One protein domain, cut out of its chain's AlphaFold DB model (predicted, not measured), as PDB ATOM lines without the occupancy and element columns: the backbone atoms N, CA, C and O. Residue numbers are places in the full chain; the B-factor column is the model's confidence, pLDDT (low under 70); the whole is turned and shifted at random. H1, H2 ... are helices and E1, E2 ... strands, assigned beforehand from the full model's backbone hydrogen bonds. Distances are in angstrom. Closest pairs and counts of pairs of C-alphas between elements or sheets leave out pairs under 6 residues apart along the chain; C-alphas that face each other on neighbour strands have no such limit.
ATOM      1  N   LEU A  10     207.351 136.298 188.064       96.88
ATOM      2  CA  LEU A  10     207.774 136.703 186.730       96.88
ATOM      3  C   LEU A  10     207.210 138.095 186.471       96.88
ATOM      4  O   LEU A  10     206.023 138.346 186.681       96.88
ATOM      5  N   LYS A  11     208.057 138.969 185.952       97.75
ATOM      6  CA  LYS A  11     207.707 140.263 185.386       97.75
ATOM      7  C   LYS A  11     208.152 140.307 183.936       97.75
ATOM      8  O   LYS A  11     209.074 139.590 183.542       97.75
ATOM      9  N   TYR A  12     207.524 141.156 183.141       98.00
ATOM     10  CA  TYR A  12     207.783 141.257 181.707       98.00
ATOM     11  C   TYR A  12     208.035 142.700 181.290       98.00
ATOM     12  O   TYR A  12     207.569 143.637 181.933       98.00
ATOM     13  N   TYR A  13     208.793 142.873 180.216       97.62
ATOM     14  CA  TYR A  13     209.049 144.162 179.594       97.62
ATOM     15  C   TYR A  13     208.293 144.255 178.268       97.62
ATOM     16  O   TYR A  13     208.419 143.370 177.420       97.62
ATOM     17  N   ASP A  14     207.532 145.330 178.076       95.19
ATOM     18  CA  ASP A  14     206.742 145.579 176.864       95.19
ATOM     19  C   ASP A  14     207.132 146.862 176.112       95.19
ATOM     20  O   ASP A  14     206.510 147.191 175.105       95.19
ATOM     21  N   GLY A  15     208.179 147.567 176.551       94.62
ATOM     22  CA  GLY A  15     208.714 148.729 175.835       94.62
ATOM     23  C   GLY A  15     209.516 148.339 174.588       94.62
ATOM     24  O   GLY A  15     209.569 147.181 174.200       94.62
ATOM     25  N   ASP A  16     210.190 149.282 173.943       94.06
ATOM     26  CA  ASP A  16     210.739 149.185 172.575       94.06
ATOM     27  C   ASP A  16     212.171 148.623 172.444       94.06
ATOM     28  O   ASP A  16     212.707 148.531 171.339       94.06
ATOM     29  N   LYS A  17     212.800 148.221 173.551       94.81
ATOM     30  CA  LYS A  17     214.178 147.706 173.553       94.81
ATOM     31  C   LYS A  17     214.285 146.395 172.768       94.81
ATOM     32  O   LYS A  17     213.343 145.603 172.702       94.81
ATOM     33  N   THR A  18     215.460 146.181 172.192       93.94
ATOM     34  CA  THR A  18     215.855 145.036 171.367       93.94
ATOM     35  C   THR A  18     216.971 144.248 172.051       93.94
ATOM     36  O   THR A  18     217.497 144.664 173.086       93.94
ATOM     37  N   HIS A  19     217.391 143.129 171.453       94.00
ATOM     38  CA  HIS A  19     218.486 142.316 171.983       94.00
ATOM     39  C   HIS A  19     219.749 143.139 172.277       94.00
ATOM     40  O   HIS A  19     220.400 142.951 173.306       94.00
ATOM     41  N   THR A  20     220.092 144.075 171.393       95.81
ATOM     42  CA  THR A  20     221.334 144.854 171.469       95.81
ATOM     43  C   THR A  20     221.351 145.811 172.658       95.81
ATOM     44  O   THR A  20     222.367 145.914 173.337       95.81
ATOM     45  N   ASN A  21     220.228 146.475 172.947       96.62
ATOM     46  CA  ASN A  21     220.127 147.492 174.001       96.62
ATOM     47  C   ASN A  21     219.327 147.022 175.233       96.62
ATOM     48  O   ASN A  21     218.988 147.823 176.102       96.62
ATOM     49  N   ARG A  22     219.070 145.713 175.361       95.06
ATOM     50  CA  ARG A  22     218.349 145.106 176.498       95.06
ATOM     51  C   ARG A  22     218.975 145.393 177.869       95.06
ATOM     52  O   ARG A  22     218.292 145.326 178.887       95.06
ATOM     53  N   SER A  23     220.275 145.692 177.918       95.00
ATOM     54  CA  SER A  23     220.975 146.075 179.151       95.00
ATOM     55  C   SER A  23     220.470 147.402 179.724       95.00
ATOM     56  O   SER A  23     220.523 147.590 180.936       95.00
ATOM     57  N   GLU A  24     219.932 148.284 178.880       96.88
ATOM     58  CA  GLU A  24     219.409 149.597 179.270       96.88
ATOM     59  C   GLU A  24     218.028 149.533 179.933       96.88
ATOM     60  O   GLU A  24     217.598 150.526 180.517       96.88
ATOM     61  N   ILE A  25     217.326 148.393 179.846       96.69
ATOM     62  CA  ILE A  25     216.039 148.194 180.525       96.69
ATOM     63  C   ILE A  25     216.272 148.372 182.025       96.69
ATOM     64  O   ILE A  25     217.170 147.742 182.591       96.69
ATOM     65  N   LYS A  26     215.493 149.222 182.689       97.06
ATOM     66  CA  LYS A  26     215.575 149.415 184.139       97.06
ATOM     67  C   LYS A  26     214.662 148.428 184.844       97.06
ATOM     68  O   LYS A  26     213.658 147.983 184.301       97.06
ATOM     69  N   ASP A  27     214.975 148.128 186.099       94.50
ATOM     70  CA  ASP A  27     214.142 147.226 186.897       94.50
ATOM     71  C   ASP A  27     212.718 147.778 187.100       94.50
ATOM     72  O   ASP A  27     211.764 147.009 187.177       94.50
ATOM     73  N   SER A  28     212.566 149.107 187.103       96.69
ATOM     74  CA  SER A  28     211.274 149.803 187.136       96.69
ATOM     75  C   SER A  28     210.436 149.641 185.870       96.69
ATOM     76  O   SER A  28     209.234 149.887 185.911       96.69
ATOM     77  N   ASP A  29     211.054 149.269 184.749       97.19
ATOM     78  CA  ASP A  29     210.373 149.170 183.457       97.19
ATOM     79  C   ASP A  29     209.668 147.814 183.293       97.19
ATOM     80  O   ASP A  29     208.873 147.624 182.371       97.19
ATOM     81  N   PHE A  30     209.950 146.856 184.186       97.75
ATOM     82  CA  PHE A  30     209.282 145.564 184.209       97.75
ATOM     83  C   PHE A  30     207.910 145.663 184.880       97.75
ATOM     84  O   PHE A  30     207.766 146.135 186.008       97.75
ATOM     85  N   LYS A  31     206.903 145.134 184.191       97.81
ATOM     86  CA  LYS A  31     205.507 145.082 184.623       97.81
ATOM     87  C   LYS A  31     205.177 143.736 185.249       97.81
ATOM     88  O   LYS A  31     205.705 142.698 184.846       97.81
ATOM     89  N   ASP A  32     204.268 143.754 186.216       97.19
ATOM     90  CA  ASP A  32     203.803 142.539 186.881       97.19
ATOM     91  C   ASP A  32     202.987 141.660 185.926       97.19
ATOM     92  O   ASP A  32     202.173 142.152 185.141       97.19
ATOM     93  N   THR A  33     203.194 140.348 186.005       96.81
ATOM     94  CA  THR A  33     202.367 139.368 185.290       96.81
ATOM     95  C   THR A  33     201.056 139.113 186.037       96.81
ATOM     96  O   THR A  33     200.944 139.318 187.247       96.81
ATOM     97  N   THR A  34     200.050 138.613 185.321       97.38
ATOM     98  CA  THR A  34     198.806 138.139 185.930       97.38
ATOM     99  C   THR A  34     198.968 136.687 186.362       97.38
ATOM    100  O   THR A  34     199.274 135.819 185.542       97.38
ATOM    101  N   ILE A  35     198.706 136.398 187.637       96.38
ATOM    102  CA  ILE A  35     198.668 135.024 188.146       96.38
ATOM    103  C   ILE A  35     197.337 134.385 187.748       96.38
ATOM    104  O   ILE A  35     196.276 134.827 188.180       96.38
ATOM    105  N   ILE A  36     197.397 133.336 186.931       96.81
ATOM    106  CA  ILE A  36     196.218 132.604 186.450       96.81
ATOM    107  C   ILE A  36     195.921 131.386 187.324       96.81
ATOM    108  O   ILE A  36     194.767 131.016 187.514       96.81
ATOM    109  N   GLU A  37     196.964 130.744 187.841       96.69
ATOM    110  CA  GLU A  37     196.855 129.544 188.667       96.69
ATOM    111  C   GLU A  37     197.994 129.529 189.682       96.69
ATOM    112  O   GLU A  37     199.125 129.903 189.361       96.69
ATOM    113  N   ASN A  38     197.699 129.054 190.888       97.06
ATOM    114  CA  ASN A  38     198.682 128.819 191.937       97.06
ATOM    115  C   ASN A  38     198.831 127.321 192.202       97.06
ATOM    116  O   ASN A  38     197.894 126.549 191.998       97.06
ATOM    117  N   TYR A  39     199.992 126.934 192.719       96.69
ATOM    118  CA  TYR A  39     200.173 125.628 193.343       96.69
ATOM    119  C   TYR A  39     199.333 125.504 194.624       96.69
ATOM    120  O   TYR A  39     198.913 126.501 195.225       96.69
ATOM    121  N   SER A  40     199.090 124.271 195.067       96.06
ATOM    122  CA  SER A  40     198.466 124.026 196.367       96.06
ATOM    123  C   SER A  40     199.411 124.377 197.525       96.06
ATOM    124  O   SER A  40     200.627 124.457 197.373       96.06
ATOM    125  N   LYS A  41     198.868 124.531 198.740       93.88
ATOM    126  CA  LYS A  41     199.673 124.813 199.951       93.88
ATOM    127  C   LYS A  41     200.697 123.717 200.284       93.88
ATOM    128  O   LYS A  41     201.665 123.990 200.994       93.88
ATOM    129  N   ASN A  42     200.459 122.498 199.803       93.44
ATOM    130  CA  ASN A  42     201.307 121.337 200.058       93.44
ATOM    131  C   ASN A  42     202.407 121.180 198.995       93.44
ATOM    132  O   ASN A  42     203.417 120.537 199.259       93.44
ATOM    133  N   GLU A  43     202.241 121.800 197.825       93.31
ATOM    134  CA  GLU A  43     203.238 121.861 196.754       93.31
ATOM    135  C   GLU A  43     204.189 123.034 197.004       93.31
ATOM    136  O   GLU A  43     204.045 124.133 196.465       93.31
ATOM    137  N   LYS A  44     205.144 122.800 197.899       93.12
ATOM    138  CA  LYS A  44     206.133 123.784 198.337       93.12
ATOM    139  C   LYS A  44     207.512 123.149 198.447       93.12
ATOM    140  O   LYS A  44     207.641 121.935 198.588       93.12
ATOM    141  N   ASP A  45     208.535 123.990 198.431       94.62
ATOM    142  CA  ASP A  45     209.922 123.612 198.681       94.62
ATOM    143  C   ASP A  45     210.416 124.160 200.031       94.62
ATOM    144  O   ASP A  45     209.676 124.801 200.785       94.62
ATOM    145  N   ALA A  46     211.690 123.906 200.335       95.31
ATOM    146  CA  ALA A  46     212.361 124.429 201.524       95.31
ATOM    147  C   ALA A  46     212.530 125.965 201.510       95.31
ATOM    148  O   ALA A  46     212.917 126.541 202.523       95.31
ATOM    149  N   PHE A  47     212.234 126.637 200.392       95.94
ATOM    150  CA  PHE A  47     212.478 128.068 200.181       95.94
ATOM    151  C   PHE A  47     211.195 128.912 200.240       95.94
ATOM    152  O   PHE A  47     211.241 130.130 200.054       95.94
ATOM    153  N   ILE A  48     210.046 128.300 200.551       95.75
ATOM    154  CA  ILE A  48     208.740 128.976 200.601       95.75
ATOM    155  C   ILE A  48     208.707 130.175 201.558       95.75
ATOM    156  O   ILE A  48     208.005 131.156 201.305       95.75
ATOM    157  N   ASP A  49     209.468 130.135 202.647       95.94
ATOM    158  CA  ASP A  49     209.483 131.227 203.619       95.94
ATOM    159  C   ASP A  49     210.279 132.432 203.099       95.94
ATOM    160  O   ASP A  49     209.894 133.577 203.343       95.94
ATOM    161  N   VAL A  50     211.311 132.196 202.278       96.75
ATOM    162  CA  VAL A  50     212.029 133.251 201.542       96.75
ATOM    163  C   VAL A  50     211.089 133.929 200.549       96.75
ATOM    164  O   VAL A  50     211.038 135.158 200.468       96.75
ATOM    165  N   TYR A  51     210.278 133.139 199.846       96.81
ATOM    166  CA  TYR A  51     209.250 133.653 198.948       96.81
ATOM    167  C   TYR A  51     208.207 134.516 199.669       96.81
ATOM    168  O   TYR A  51     207.987 135.659 199.270       96.81
ATOM    169  N   LYS A  52     207.612 134.025 200.761       96.44
ATOM    170  CA  LYS A  52     206.620 134.782 201.548       96.44
ATOM    171  C   LYS A  52     207.200 136.065 202.134       96.44
ATOM    172  O   LYS A  52     206.511 137.077 202.191       96.44
ATOM    173  N   LYS A  53     208.474 136.047 202.539       96.06
ATOM    174  CA  LYS A  53     209.177 137.244 203.009       96.06
ATOM    175  C   LYS A  53     209.278 138.306 201.913       96.06
ATOM    176  O   LYS A  53     209.115 139.488 202.201       96.06
ATOM    177  N   LYS A  54     209.535 137.899 200.666       95.75
ATOM    178  CA  LYS A  54     209.588 138.811 199.512       95.75
ATOM    179  C   LYS A  54     208.199 139.313 199.107       95.75
ATOM    180  O   LYS A  54     208.063 140.476 198.742       95.75
ATOM    181  N   PHE A  55     207.183 138.453 199.191       95.81
ATOM    182  CA  PHE A  55     205.808 138.744 198.784       95.81
ATOM    183  C   PHE A  55     204.823 138.465 199.931       95.81
ATOM    184  O   PHE A  55     204.143 137.438 199.916       95.81
ATOM    185  N   PRO A  56     204.680 139.377 200.910       93.50
ATOM    186  CA  PRO A  56     203.882 139.131 202.119       93.50
ATOM    187  C   PRO A  56     202.387 138.881 201.854       93.50
ATOM    188  O   PRO A  56     201.710 138.272 202.677       93.50
ATOM    189  N   GLY A  57     201.866 139.300 200.695       93.12
ATOM    190  CA  GLY A  57     200.491 139.019 200.261       93.12
ATOM    191  C   GLY A  57     200.294 137.670 199.555       93.12
ATOM    192  O   GLY A  57     199.167 137.336 199.193       93.12
ATOM    193  N   ARG A  58     201.359 136.892 199.323       94.38
ATOM    194  CA  ARG A  58     201.300 135.613 198.601       94.38
ATOM    195  C   ARG A  58     201.697 134.466 199.527       94.38
ATOM    196  O   ARG A  58     202.747 134.488 200.156       94.38
ATOM    197  N   THR A  59     200.850 133.439 199.606       93.62
ATOM    198  CA  THR A  59     201.060 132.300 200.526       93.62
ATOM    199  C   THR A  59     201.528 131.023 199.835       93.62
ATOM    200  O   THR A  59     202.085 130.146 200.495       93.62
ATOM    201  N   VAL A  60     201.319 130.935 198.521       97.06
ATOM    202  CA  VAL A  60     201.659 129.801 197.655       97.06
ATOM    203  C   VAL A  60     202.344 130.305 196.389       97.06
ATOM    204  O   VAL A  60     202.198 131.478 196.025       97.06
ATOM    205  N   TYR A  61     203.110 129.432 195.741       97.75
ATOM    206  CA  TYR A  61     203.803 129.762 194.502       97.75
ATOM    207  C   TYR A  61     202.830 129.902 193.324       97.75
ATOM    208  O   TYR A  61     201.872 129.122 193.228       97.75
ATOM    209  N   PRO A  62     203.087 130.841 192.397       97.31
ATOM    210  CA  PRO A  62     202.384 130.860 191.128       97.31
ATOM    211  C   PRO A  62     202.786 129.642 190.293       97.31
ATOM    212  O   PRO A  62     203.947 129.241 190.259       97.31
ATOM    213  N   LYS A  63     201.810 129.067 189.597       96.00
ATOM    214  CA  LYS A  63     202.001 127.931 188.688       96.00
ATOM    215  C   LYS A  63     201.888 128.354 187.234       96.00
ATOM    216  O   LYS A  63     202.707 127.970 186.405       96.00
ATOM    217  N   THR A  64     200.888 129.181 186.945       94.81
ATOM    218  CA  THR A  64     200.632 129.693 185.601       94.81
ATOM    219  C   THR A  64     200.550 131.209 185.654       94.81
ATOM    220  O   THR A  64     199.737 131.772 186.389       94.81
ATOM    221  N   LEU A  65     201.387 131.859 184.849       96.00
ATOM    222  CA  LEU A  65     201.492 133.308 184.730       96.00
ATOM    223  C   LEU A  65     201.136 133.718 183.304       96.00
ATOM    224  O   LEU A  65     201.386 132.972 182.357       96.00
ATOM    225  N   SER A  66     200.555 134.900 183.158       95.12
ATOM    226  CA  SER A  66     200.155 135.448 181.870       95.12
ATOM    227  C   SER A  66     200.598 136.892 181.730       95.12
ATOM    228  O   SER A  66     200.524 137.673 182.679       95.12
ATOM    229  N   TYR A  67     201.057 137.239 180.535       96.06
ATOM    230  CA  TYR A  67     201.390 138.601 180.158       96.06
ATOM    231  C   TYR A  67     201.205 138.809 178.660       96.06
ATOM    232  O   TYR A  67     201.156 137.856 177.880       96.06
ATOM    233  N   ASN A  68     201.077 140.075 178.272       91.31
ATOM    234  CA  ASN A  68     200.880 140.454 176.883       91.31
ATOM    235  C   ASN A  68     202.212 140.505 176.138       91.31
ATOM    236  O   ASN A  68     203.222 140.955 176.678       91.31
ATOM    237  N   VAL A  69     202.183 140.105 174.870       91.62
ATOM    238  CA  VAL A  69     203.320 140.201 173.953       91.62
ATOM    239  C   VAL A  69     202.948 141.014 172.719       91.62
ATOM    240  O   VAL A  69     201.804 140.969 172.258       91.62
ATOM    241  N   ASP A  70     203.918 141.748 172.177       89.69
ATOM    242  CA  ASP A  70     203.733 142.532 170.960       89.69
ATOM    243  C   ASP A  70     203.955 141.663 169.718       89.69
ATOM    244  O   ASP A  70     205.059 141.194 169.445       89.69
ATOM    245  N   LYS A  71     202.885 141.470 168.943       88.62
ATOM    246  CA  LYS A  71     202.913 140.688 167.701       88.62
ATOM    247  C   LYS A  71     203.781 141.329 166.623       88.62
ATOM    248  O   LYS A  71     204.272 140.619 165.755       88.62
ATOM    249  N   ASN A  72     203.981 142.645 166.673       90.44
ATOM    250  CA  ASN A  72     204.802 143.352 165.693       90.44
ATOM    251  C   ASN A  72     206.303 143.093 165.892       90.44
ATOM    252  O   ASN A  72     207.103 143.483 165.049       90.44
ATOM    253  N   LYS A  73     206.684 142.438 166.996       90.56
ATOM    254  CA  LYS A  73     208.062 142.033 167.297       90.56
ATOM    255  C   LYS A  73     208.370 140.584 166.935       90.56
ATOM    256  O   LYS A  73     209.453 140.104 167.256       90.56
ATOM    257  N   ILE A  74     207.418 139.890 166.316       92.06
ATOM    258  CA  ILE A  74     207.674 138.587 165.713       92.06
ATOM    259  C   ILE A  74     208.547 138.832 164.482       92.06
ATOM    260  O   ILE A  74     208.204 139.658 163.635       92.06
ATOM    261  N   ASP A  75     209.686 138.160 164.414       89.69
ATOM    262  CA  ASP A  75     210.636 138.330 163.327       89.69
ATOM    263  C   ASP A  75     210.240 137.541 162.065       89.69
ATOM    264  O   ASP A  75     209.199 136.882 161.991       89.69
ATOM    265  N   VAL A  76     211.090 137.621 161.041       89.69
ATOM    266  CA  VAL A  76     210.883 136.945 159.749       89.69
ATOM    267  C   VAL A  76     210.925 135.414 159.835       89.69
ATOM    268  O   VAL A  76     210.499 134.753 158.892       89.69
ATOM    269  N   ASN A  77     211.428 134.858 160.939       90.88
ATOM    270  CA  ASN A  77     211.507 133.422 161.204       90.88
ATOM    271  C   ASN A  77     210.349 132.937 162.088       90.88
ATOM    272  O   ASN A  77     210.386 131.812 162.577       90.88
ATOM    273  N   ASN A  78     209.333 133.777 162.312       91.06
ATOM    274  CA  ASN A  78     208.259 133.534 163.269       91.06
ATOM    275  C   ASN A  78     208.767 133.357 164.711       91.06
ATOM    276  O   ASN A  78     208.094 132.724 165.526       91.06
ATOM    277  N   GLU A  79     209.914 133.935 165.064       93.12
ATOM    278  CA  GLU A  79     210.410 133.938 166.433       93.12
ATOM    279  C   GLU A  79     210.038 135.238 167.150       93.12
ATOM    280  O   GLU A  79     210.022 136.324 166.576       93.12
ATOM    281  N   LEU A  80     209.737 135.135 168.441       94.25
ATOM    282  CA  LEU A  80     209.508 136.280 169.312       94.25
ATOM    283  C   LEU A  80     210.489 136.235 170.480       94.25
ATOM    284  O   LEU A  80     210.448 135.316 171.299       94.25
ATOM    285  N   GLU A  81     211.321 137.264 170.597       94.88
ATOM    286  CA  GLU A  81     212.166 137.479 171.769       94.88
ATOM    287  C   GLU A  81     211.489 138.446 172.750       94.88
ATOM    288  O   GLU A  81     211.019 139.522 172.380       94.88
ATOM    289  N   THR A  82     211.448 138.066 174.025       96.19
ATOM    290  CA  THR A  82     210.905 138.888 175.110       96.19
ATOM    291  C   THR A  82     211.904 138.994 176.254       96.19
ATOM    292  O   THR A  82     212.676 138.067 176.522       96.19
ATOM    293  N   PHE A  83     211.868 140.123 176.958       97.19
ATOM    294  CA  PHE A  83     212.694 140.359 178.137       97.19
ATOM    295  C   PHE A  83     211.829 140.278 179.385       97.19
ATOM    296  O   PHE A  83     210.771 140.897 179.484       97.19
ATOM    297  N   THR A  84     212.291 139.501 180.351       96.94
ATOM    298  CA  THR A  84     211.575 139.215 181.589       96.94
ATOM    299  C   THR A  84     212.507 139.343 182.783       96.94
ATOM    300  O   THR A  84     213.733 139.298 182.654       96.94
ATOM    301  N   GLN A  85     211.918 139.513 183.956       97.38
ATOM    302  CA  GLN A  85     212.617 139.476 185.228       97.38
ATOM    303  C   GLN A  85     211.949 138.415 186.097       97.38
ATOM    304  O   GLN A  85     210.742 138.449 186.311       97.38
ATOM    305  N   VAL A  86     212.727 137.457 186.577       96.50
ATOM    306  CA  VAL A  86     212.264 136.364 187.434       96.50
ATOM    307  C   VAL A  86     212.718 136.580 188.863       96.50
ATOM    308  O   VAL A  86     213.797 137.121 189.095       96.50
ATOM    309  N   PHE A  87     211.929 136.106 189.819       97.06
ATOM    310  CA  PHE A  87     212.381 135.934 191.194       97.06
ATOM    311  C   PHE A  87     212.464 134.448 191.540       97.06
ATOM    312  O   PHE A  87     211.463 133.734 191.497       97.06
ATOM    313  N   VAL A  88     213.657 133.993 191.914       95.88
ATOM    314  CA  VAL A  88     213.979 132.605 192.245       95.88
ATOM    315  C   VAL A  88     214.354 132.522 193.736       95.88
ATOM    316  O   VAL A  88     215.474 132.882 194.104       95.88
ATOM    317  N   PRO A  89     213.455 132.036 194.615       96.38
ATOM    318  CA  PRO A  89     213.674 131.983 196.063       96.38
ATOM    319  C   PRO A  89     214.908 131.180 196.475       96.38
ATOM    320  O   PRO A  89     215.607 131.578 197.406       96.38
ATOM    321  N   VAL A  90     215.214 130.082 195.772       95.69
ATOM    322  CA  VAL A  90     216.425 129.294 196.052       95.69
ATOM    323  C   VAL A  90     217.694 130.134 195.881       95.69
ATOM    324  O   VAL A  90     218.595 130.045 196.708       95.69
ATOM    325  N   MET A  91     217.743 131.018 194.880       94.75
ATOM    326  CA  MET A  91     218.904 131.885 194.654       94.75
ATOM    327  C   MET A  91     218.992 132.996 195.702       94.75
ATOM    328  O   MET A  91     220.083 133.263 196.196       94.75
ATOM    329  N   GLU A  92     217.856 133.566 196.116       95.88
ATOM    330  CA  GLU A  92     217.795 134.535 197.222       95.88
ATOM    331  C   GLU A  92     218.270 133.927 198.551       95.88
ATOM    332  O   GLU A  92     218.917 134.595 199.353       95.88
ATOM    333  N   SER A  93     217.952 132.650 198.787       94.50
ATOM    334  CA  SER A  93     218.347 131.936 200.003       94.50
ATOM    335  C   SER A  93     219.846 131.653 200.069       94.50
ATOM    336  O   SER A  93     220.393 131.594 201.168       94.50
ATOM    337  N   ILE A  94     220.490 131.409 198.925       91.94
ATOM    338  CA  ILE A  94     221.926 131.107 198.857       91.94
ATOM    339  C   ILE A  94     222.730 132.407 198.895       91.94
ATOM    340  O   ILE A  94     223.701 132.514 199.642       91.94
ATOM    341  N   PHE A  95     222.312 133.403 198.112       92.19
ATOM    342  CA  PHE A  95     222.950 134.710 198.035       92.19
ATOM    343  C   PHE A  95     221.878 135.805 198.144       92.19
ATOM    344  O   PHE A  95     221.141 136.033 197.181       92.19
ATOM    345  N   PRO A  96     221.781 136.503 199.291       92.75
ATOM    346  CA  PRO A  96     220.827 137.594 199.463       92.75
ATOM    347  C   PRO A  96     220.950 138.637 198.345       92.75
ATOM    348  O   PRO A  96     222.044 139.124 198.062       92.75
ATOM    349  N   GLY A  97     219.832 138.972 197.700       91.69
ATOM    350  CA  GLY A  97     219.780 139.862 196.537       91.69
ATOM    351  C   GLY A  97     219.955 139.183 195.172       91.69
ATOM    352  O   GLY A  97     219.644 139.806 194.160       91.69
ATOM    353  N   ALA A  98     220.383 137.917 195.109       92.75
ATOM    354  CA  ALA A  98     220.520 137.172 193.852       92.75
ATOM    355  C   ALA A  98     219.220 136.479 193.400       92.75
ATOM    356  O   ALA A  98     219.200 135.804 192.368       92.75
ATOM    357  N   GLY A  99     218.123 136.618 194.155       94.50
ATOM    358  CA  GLY A  99     216.835 136.041 193.788       94.50
ATOM    359  C   GLY A  99     216.261 136.635 192.510       94.50
ATOM    360  O   GLY A  99     215.689 135.909 191.700       94.50
ATOM    361  N   THR A 100     216.418 137.944 192.315       95.94
ATOM    362  CA  THR A 100     215.911 138.654 191.138       95.94
ATOM    363  C   THR A 100     216.910 138.561 189.986       95.94
ATOM    364  O   THR A 100     218.037 139.032 190.098       95.94
ATOM    365  N   GLN A 101     216.498 137.981 188.858       94.44
ATOM    366  CA  GLN A 101     217.352 137.765 187.687       94.44
ATOM    367  C   GLN A 101     216.651 138.214 186.406       94.44
ATOM    368  O   GLN A 101     215.433 138.108 186.281       94.44
ATOM    369  N   ARG A 102     217.418 138.697 185.427       95.31
ATOM    370  CA  ARG A 102     216.904 139.008 184.086       95.31
ATOM    371  C   ARG A 102     216.965 137.766 183.208       95.31
ATOM    372  O   ARG A 102     217.975 137.069 183.191       95.31
ATOM    373  N   MET A 103     215.905 137.520 182.450       94.31
ATOM    374  CA  MET A 103     215.776 136.370 181.565       94.31
ATOM    375  C   MET A 103     215.257 136.813 180.198       94.31
ATOM    376  O   MET A 103     214.339 137.622 180.092       94.31
ATOM    377  N   THR A 104     215.856 136.277 179.140       95.38
ATOM    378  CA  THR A 104     215.394 136.471 177.762       95.38
ATOM    379  C   THR A 104     214.701 135.195 177.310       95.38
ATOM    380  O   THR A 104     215.306 134.126 177.356       95.38
ATOM    381  N   LEU A 105     213.435 135.294 176.910       94.38
ATOM    382  CA  LEU A 105     212.659 134.164 176.406       94.38
ATOM    383  C   LEU A 105     212.494 134.306 174.900       94.38
ATOM    384  O   LEU A 105     211.994 135.325 174.428       94.38
ATOM    385  N   LYS A 106     212.899 133.266 174.172       94.75
ATOM    386  CA  LYS A 106     212.693 133.135 172.731       94.75
ATOM    387  C   LYS A 106     211.598 132.115 172.473       94.75
ATOM    388  O   LYS A 106     211.658 130.994 172.981       94.75
ATOM    389  N   TYR A 107     210.593 132.523 171.717       93.44
ATOM    390  CA  TYR A 107     209.452 131.702 171.353       93.44
ATOM    391  C   TYR A 107     209.482 131.429 169.860       93.44
ATOM    392  O   TYR A 107     209.427 132.370 169.082       93.44
ATOM    393  N   ASP A 108     209.495 130.157 169.477       92.81
ATOM    394  CA  ASP A 108     209.216 129.742 168.105       92.81
ATOM    395  C   ASP A 108     207.694 129.663 167.907       92.81
ATOM    396  O   ASP A 108     207.000 128.866 168.551       92.81
ATOM    397  N   LEU A 109     207.169 130.534 167.045       90.62
ATOM    398  CA  LEU A 109     205.751 130.651 166.715       90.62
ATOM    399  C   LEU A 109     205.432 130.083 165.324       90.62
ATOM    400  O   LEU A 109     204.321 130.276 164.828       90.62
TER     401      LEU A 109
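What this domain is: This is residues 10 to 109 of the 263 residues of the protein "LPXTG-motif protein cell wall anchor domain protein" of Gemella haemolysans (UniProt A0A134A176). A long, strongly twisted ribbon of two antiparallel strands, E4 and E5, runs along much of the length of the domain, with short E1 beside E4, while a separate small ribbon, E2 and E3, lies near the start of E1. Two small helices, H1 and H2, meet at one end, and two long stretches with no named element, residues 14 to 33 and residues 67 to 78, loop outward, their C-alphas 8 to 20 A and 10 to 26 A from the mean of all C-alphas. The printed part has 100 residues, in the order E1 E2 H1 E3 E4 H2 E5; one sheet is E1 - E4 - E5 and the other E2 - E3, both antiparallel. The class is mixed, helices and strands, with 45 residues in named elements, under half of the printed part. The whole is elongated, 44 by 27 by 20 A, and only just compact, close to loose, with a radius of gyration of the C-alphas of 15.2 A.

How they stand to each other: E1, residues 10 to 13, is an edge strand, antiparallel to its neighbour E4, residues 79 to 87, at 132 degrees between directions; N 11 and O 85 are 2.8 A apart, within hydrogen-bond range. Residues 11 to 12 of E1 also pair with residues 31 to 32, antiparallel. E2, residues 34 to 38, and E3, residues 62 to 66, are antiparallel neighbours at 151 degrees, with N 34 and O 66 at 2.8 A and N 63 and O 37 at 2.8 A. The closest C-alphas of E1 and E3 are those of Leu 10 and Leu 65, 7.4 A apart. H1, residues 48 to 54, touches H2, residues 89 to 94, with the closest C-alphas, Tyr 51 and Pro 89, 5.5 A apart, and their lines about perpendicular at 88 degrees. Neither helix is on the sheet of E1, E4 and E5, H2 only just so, with 4 pairs of C-alphas within 10 A. E5, residues 100 to 108, is the other edge strand, antiparallel to E4 at 158 degrees, with N 84 and O 103 at 2.8 A and N 101 and O 86 at 2.8 A. In H1 and H2 every O i to N i+4 pair is within hydrogen-bond range. E2 and E4 are apart.

Where its parts are: E1 begins at C-alpha 10 (207.774, 136.703, 186.730) and is 10.4 A long. E2 measures 11.1 A, H1 9.9 A, E3 10.6 A and H2 8.8 A. E4 begins at C-alpha 79 (210.410, 133.938, 166.433) and is 24.9 A long. E5, 25.6 A long, ends at C-alpha 108 (209.216, 129.742, 168.105).

The domain as a whole: The two C-alphas farthest apart, those of Asn 42 and Val 76, are 44.3 A apart. The links E1 to E2, 20 residues, and E3 to E4, 12 residues, are long. The printed part has no cut. The mean pLDDT of the printed part is 94.9, and no printed residue is under 70.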